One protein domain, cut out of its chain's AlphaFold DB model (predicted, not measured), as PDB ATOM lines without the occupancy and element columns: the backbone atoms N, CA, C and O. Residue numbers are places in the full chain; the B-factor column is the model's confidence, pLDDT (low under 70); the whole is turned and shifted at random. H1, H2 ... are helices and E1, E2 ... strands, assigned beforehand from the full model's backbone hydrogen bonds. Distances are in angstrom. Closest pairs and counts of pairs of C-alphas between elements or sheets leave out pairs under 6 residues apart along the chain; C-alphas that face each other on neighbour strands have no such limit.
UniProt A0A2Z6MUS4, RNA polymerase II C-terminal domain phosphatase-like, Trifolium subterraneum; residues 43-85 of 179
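What this domain is: This is residues 43 to 85 of the 179 residues of the protein "RNA polymerase II C-terminal domain phosphatase-like" of Trifolium subterraneum (UniProt A0A2Z6MUS4). A small sheet of three short antiparallel strands, with E3 between E1 and E2, is joined to one short helix, H1, which only grazes the sheet with its residues 57 to 59. Much of the rest is loop, and a long stretch with no named element, residues 60 to 71, swings out past the edge strand E2 before the chain enters that strand. The printed part has 43 residues, with one named helix and three named strands in the order E1, H1, E2, E3; the class is mixed, helices and strands, though under half of the residues are in named elements. The whole is compact, with a radius of gyration of the C-alphas of 9.9 A, and its C-alphas span 28 by 19 by 18 A.

How they stand to each other: Strand E1, residues 43 to 46, is an edge strand and the antiparallel neighbour of E3, residues 80 to 84, with 169 degrees between their directions. The C-alphas of Ile 46 and Met 80 face each other at 4.3 A, and N 45 and O 81 are within hydrogen-bond range at 2.9 A, as are N 83 and O 43 at 2.8 A. The helix H1, residues 55 to 59, is on the sheet but only grazes it, with its residues 57 to 59. Its one O i to N i+4 pair is not within hydrogen-bond range, 0 of 1, while 2 of 2 O i to N i+3 pairs are. The other edge strand is E2, residues 72 to 75; the closest C-alphas of H1 and E2 are those of Leu 58 and Lys 74, 7.3 A apart. E2 and E3 form a hairpin, antiparallel at 152 degrees. Their C-alphas 72 and 83 face each other at 4.5 A, and N 73 and O 82 are within hydrogen-bond range at 2.8 A. E1, H1 and E2 make a split strand-helix-strand unit, two strands that run the same way with a helix between them along the chain and E3 between them in the sheet; its crossover is right-handed.

Where its parts are: E1 begins at C-alpha 43, (144.240, 201.484, 137.622), and is 10.5 A long. H1, Leu 55 to Asn 59, begins at C-alpha 55, (147.570, 215.813, 143.788), and is 8.0 A long. E2, Leu 72 to Leu 75, measures 9.8 A. E3, the longest strand by residues, measures 13.1 A and ends at C-alpha 84, (142.233, 198.882, 143.215).

The domain as a whole: The two C-alphas farthest apart are those of Ser 52 and Ser 68, at 28.7 A. The printed part has no cut. The link from H1 to E2 is long, with 12 residues. The mean pLDDT of the printed part is 83.0, and residues 63 to 66 are under 70.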
ATOM      1  N   ASN A  43     143.749 200.400 138.460       92.31
ATOM      2  CA  ASN A  43     144.240 201.484 137.622       92.31
ATOM      3  C   ASN A  43     145.536 202.037 138.206       92.31
ATOM      4  O   ASN A  43     145.597 202.320 139.404       92.31
ATOM      5  N   THR A  44     146.543 202.220 137.357       90.44
ATOM      6  CA  THR A  44     147.847 202.755 137.747       90.44
ATOM      7  C   THR A  44     148.161 204.041 136.982       90.44
ATOM      8  O   THR A  44     147.950 204.114 135.775       90.44
ATOM      9  N   THR A  45     148.725 205.034 137.674       89.38
ATOM     10  CA  THR A  45     149.205 206.300 137.092       89.38
ATOM     11  C   THR A  45     150.614 206.607 137.595       89.38
ATOM     12  O   THR A  45     150.934 206.390 138.765       89.38
ATOM     13  N   ILE A  46     151.479 207.140 136.731       89.81
ATOM     14  CA  ILE A  46     152.829 207.577 137.116       89.81
ATOM     15  C   ILE A  46     152.721 208.844 137.977       89.81
ATOM     16  O   ILE A  46     152.039 209.793 137.602       89.81
ATOM     17  N   LEU A  47     153.442 208.908 139.102       86.69
ATOM     18  CA  LEU A  47     153.361 210.031 140.052       86.69
ATOM     19  C   LEU A  47     153.652 211.394 139.407       86.69
ATOM     20  O   LEU A  47     153.021 212.387 139.752       86.69
ATOM     21  N   GLY A  48     154.592 211.445 138.461       83.38
ATOM     22  CA  GLY A  48     154.936 212.672 137.733       83.38
ATOM     23  C   GLY A  48     153.904 213.114 136.689       83.38
ATOM     24  O   GLY A  48     154.075 214.173 136.096       83.38
ATOM     25  N   GLN A  49     152.868 212.310 136.438       84.75
ATOM     26  CA  GLN A  49     151.796 212.591 135.479       84.75
ATOM     27  C   GLN A  49     150.465 212.922 136.160       84.75
ATOM     28  O   GLN A  49     149.481 213.150 135.462       84.75
ATOM     29  N   LEU A  50     150.428 212.957 137.497       81.75
ATOM     30  CA  LEU A  50     149.233 213.357 138.233       81.75
ATOM     31  C   LEU A  50     148.865 214.796 137.874       81.75
ATOM     32  O   LEU A  50     149.700 215.704 137.930       81.75
ATOM     33  N   SER A  51     147.606 215.000 137.510       80.69
ATOM     34  CA  SER A  51     147.049 216.330 137.305       80.69
ATOM     35  C   SER A  51     147.007 217.112 138.620       80.69
ATOM     36  O   SER A  51     147.040 216.544 139.713       80.69
ATOM     37  N   SER A  52     146.876 218.438 138.528       79.62
ATOM     38  CA  SER A  52     146.698 219.295 139.707       79.62
ATOM     39  C   SER A  52     145.500 218.873 140.562       79.62
ATOM     40  O   SER A  52     145.537 219.016 141.782       79.62
ATOM     41  N   GLU A  53     144.459 218.334 139.923       76.75
ATOM     42  CA  GLU A  53     143.269 217.815 140.591       76.75
ATOM     43  C   GLU A  53     143.550 216.503 141.314       76.75
ATOM     44  O   GLU A  53     142.944 216.275 142.343       76.75
ATOM     45  N   GLU A  54     144.491 215.671 140.869       78.19
ATOM     46  CA  GLU A  54     144.815 214.380 141.497       78.19
ATOM     47  C   GLU A  54     145.864 214.488 142.611       78.19
ATOM     48  O   GLU A  54     146.049 213.545 143.379       78.19
ATOM     49  N   LEU A  55     146.540 215.631 142.757       78.88
ATOM     50  CA  LEU A  55     147.570 215.813 143.788       78.88
ATOM     51  C   LEU A  55     147.040 215.625 145.219       78.88
ATOM     52  O   LEU A  55     147.807 215.213 146.089       78.88
ATOM     53  N   HIS A  56     145.750 215.884 145.474       78.94
ATOM     54  CA  HIS A  56     145.151 215.652 146.796       78.94
ATOM     55  C   HIS A  56     145.194 214.170 147.203       78.94
ATOM     56  O   HIS A  56     145.391 213.869 148.380       78.94
ATOM     57  N   LEU A  57     145.125 213.254 146.228       77.38
ATOM     58  CA  LEU A  57     145.137 211.808 146.450       77.38
ATOM     59  C   LEU A  57     146.436 211.324 147.100       77.38
ATOM     60  O   LEU A  57     146.437 210.299 147.774       77.38
ATOM     61  N   LEU A  58     147.540 212.068 146.954       77.62
ATOM     62  CA  LEU A  58     148.816 211.745 147.603       77.62
ATOM     63  C   LEU A  58     148.725 211.748 149.132       77.62
ATOM     64  O   LEU A  58     149.504 211.052 149.778       77.62
ATOM     65  N   ASN A  59     147.796 212.524 149.694       77.00
ATOM     66  CA  ASN A  59     147.561 212.598 151.135       77.00
ATOM     67  C   ASN A  59     146.495 211.595 151.611       77.00
ATOM     68  O   ASN A  59     146.368 211.371 152.810       77.00
ATOM     69  N   GLU A  60     145.743 210.997 150.683       77.25
ATOM     70  CA  GLU A  60     144.654 210.045 150.945       77.25
ATOM     71  C   GLU A  60     145.074 208.587 150.715       77.25
ATOM     72  O   GLU A  60     144.244 207.681 150.725       77.25
ATOM     73  N   THR A  61     146.364 208.339 150.477       78.31
ATOM     74  CA  THR A  61     146.872 206.984 150.266       78.31
ATOM     75  C   THR A  61     146.749 206.154 151.529       78.31
ATOM     76  O   THR A  61     147.167 206.585 152.607       78.31
ATOM     77  N   ASP A  62     146.263 204.928 151.372       77.38
ATOM     78  CA  ASP A  62     146.171 203.977 152.466       77.38
ATOM     79  C   ASP A  62     147.574 203.564 152.932       77.38
ATOM     80  O   ASP A  62     148.515 203.428 152.135       77.38
ATOM     81  N   SER A  63     147.732 203.354 154.242       67.12
ATOM     82  CA  SER A  63     149.005 202.892 154.786       67.12
ATOM     83  C   SER A  63     149.339 201.501 154.237       67.12
ATOM     84  O   SER A  63     148.490 200.617 154.116       67.12
ATOM     85  N   ARG A  64     150.623 201.269 153.944       64.25
ATOM     86  CA  ARG A  64     151.120 199.939 153.548       64.25
ATOM     87  C   ARG A  64     151.051 198.909 154.682       64.25
ATOM     88  O   ARG A  64     151.329 197.741 154.445       64.25
ATOM     89  N   GLU A  65     150.710 199.328 155.895       63.62
ATOM     90  CA  GLU A  65     150.613 198.456 157.068       63.62
ATOM     91  C   GLU A  65     149.329 197.615 157.053       63.62
ATOM     92  O   GLU A  65     149.333 196.506 157.580       63.62
ATOM     93  N   ASP A  66     148.262 198.086 156.390       66.75
ATOM     94  CA  ASP A  66     147.018 197.329 156.203       66.75
ATOM     95  C   ASP A  66     146.606 197.283 154.721       66.75
ATOM     96  O   ASP A  66     145.539 197.748 154.308       66.75
ATOM     97  N   VAL A  67     147.470 196.672 153.898       71.69
ATOM     98  CA  VAL A  67     147.205 196.426 152.465       71.69
ATOM     99  C   VAL A  67     145.861 195.719 152.263       71.69
ATOM    100  O   VAL A  67     145.191 195.952 151.260       71.69
ATOM    101  N   SER A  68     145.431 194.899 153.228       71.69
ATOM    102  CA  SER A  68     144.201 194.107 153.144       71.69
ATOM    103  C   SER A  68     142.928 194.959 153.038       71.69
ATOM    104  O   SER A  68     141.977 194.546 152.372       71.69
ATOM    105  N   LYS A  69     142.927 196.166 153.619       74.44
ATOM    106  CA  LYS A  69     141.778 197.090 153.603       74.44
ATOM    107  C   LYS A  69     141.969 198.287 152.681       74.44
ATOM    108  O   LYS A  69     140.977 198.890 152.276       74.44
ATOM    109  N   GLY A  70     143.214 198.603 152.335       83.31
ATOM    110  CA  GLY A  70     143.521 199.687 151.417       83.31
ATOM    111  C   GLY A  70     143.027 199.425 149.991       83.31
ATOM    112  O   GLY A  70     142.946 198.286 149.519       83.31
ATOM    113  N   SER A  71     142.712 200.507 149.290       88.44
ATOM    114  CA  SER A  71     142.321 200.520 147.882       88.44
ATOM    115  C   SER A  71     143.077 201.562 147.058       88.44
ATOM    116  O   SER A  71     142.960 201.521 145.838       88.44
ATOM    117  N   LEU A  72     143.822 202.488 147.673       90.50
ATOM    118  CA  LEU A  72     144.670 203.467 146.986       90.50
ATOM    119  C   LEU A  72     146.090 203.437 147.563       90.50
ATOM    120  O   LEU A  72     146.287 203.704 148.743       90.50
ATOM    121  N   PHE A  73     147.083 203.148 146.723       90.88
ATOM    122  CA  PHE A  73     148.453 202.887 147.159       90.88
ATOM    123  C   PHE A  73     149.476 203.727 146.408       90.88
ATOM    124  O   PHE A  73     149.570 203.667 145.181       90.88
ATOM    125  N   LYS A  74     150.332 204.420 147.163       90.81
ATOM    126  CA  LYS A  74     151.538 205.059 146.635       90.81
ATOM    127  C   LYS A  74     152.696 204.064 146.625       90.81
ATOM    128  O   LYS A  74     153.167 203.630 147.677       90.81
ATOM    129  N   LEU A  75     153.200 203.736 145.442       90.69
ATOM    130  CA  LEU A  75     154.344 202.846 145.257       90.69
ATOM    131  C   LEU A  75     155.577 203.672 144.894       90.69
ATOM    132  O   LEU A  75     155.948 203.792 143.728       90.69
ATOM    133  N   GLU A  76     156.233 204.243 145.909       88.81
ATOM    134  CA  GLU A  76     157.363 205.168 145.702       88.81
ATOM    135  C   GLU A  76     158.506 204.549 144.893       88.81
ATOM    136  O   GLU A  76     159.004 205.168 143.959       88.81
ATOM    137  N   HIS A  77     158.856 203.296 145.194       91.00
ATOM    138  CA  HIS A  77     159.904 202.541 144.500       91.00
ATOM    139  C   HIS A  77     159.629 202.279 143.008       91.00
ATOM    140  O   HIS A  77     160.552 201.953 142.270       91.00
ATOM    141  N   MET A  78     158.375 202.416 142.570       92.31
ATOM    142  CA  MET A  78     157.961 202.282 141.172       92.31
ATOM    143  C   MET A  78     157.496 203.615 140.572       92.31
ATOM    144  O   MET A  78     157.018 203.647 139.442       92.31
ATOM    145  N   HIS A  79     157.614 204.715 141.326       92.38
ATOM    146  CA  HIS A  79     157.150 206.049 140.946       92.38
ATOM    147  C   HIS A  79     155.699 206.087 140.431       92.38
ATOM    148  O   HIS A  79     155.386 206.843 139.510       92.38
ATOM    149  N   MET A  80     154.800 205.308 141.040       92.62
ATOM    150  CA  MET A  80     153.398 205.209 140.616       92.62
ATOM    151  C   MET A  80     152.397 205.238 141.774       92.62
ATOM    152  O   MET A  80     152.736 205.007 142.938       92.62
ATOM    153  N   MET A  81     151.151 205.529 141.419       90.94
ATOM    154  CA  MET A  81     149.957 205.410 142.239       90.94
ATOM    155  C   MET A  81     149.082 204.306 141.660       90.94
ATOM    156  O   MET A  81     148.869 204.286 140.451       90.94
ATOM    157  N   THR A  82     148.537 203.438 142.507       93.00
ATOM    158  CA  THR A  82     147.639 202.366 142.075       93.00
ATOM    159  C   THR A  82     146.345 202.400 142.875       93.00
ATOM    160  O   THR A  82     146.362 202.333 144.106       93.00
ATOM    161  N   LYS A  83     145.214 202.451 142.173       92.44
ATOM    162  CA  LYS A  83     143.868 202.303 142.726       92.44
ATOM    163  C   LYS A  83     143.329 200.913 142.394       92.44
ATOM    164  O   LYS A  83     143.216 200.554 141.228       92.44
ATOM    165  N   LEU A  84     142.952 200.141 143.406       93.25
ATOM    166  CA  LEU A  84     142.233 198.882 143.215       93.25
ATOM    167  C   LEU A  84     140.778 199.148 142.829       93.25
ATOM    168  O   LEU A  84     140.131 200.045 143.383       93.25
ATOM    169  N   ARG A  85     140.236 198.328 141.924       93.62
ATOM    170  CA  ARG A  85     138.824 198.401 141.550       93.62
ATOM    171  C   ARG A  85     137.946 198.072 142.764       93.62
ATOM    172  O   ARG A  85     138.255 197.131 143.506       93.62
TER     173      ARG A  85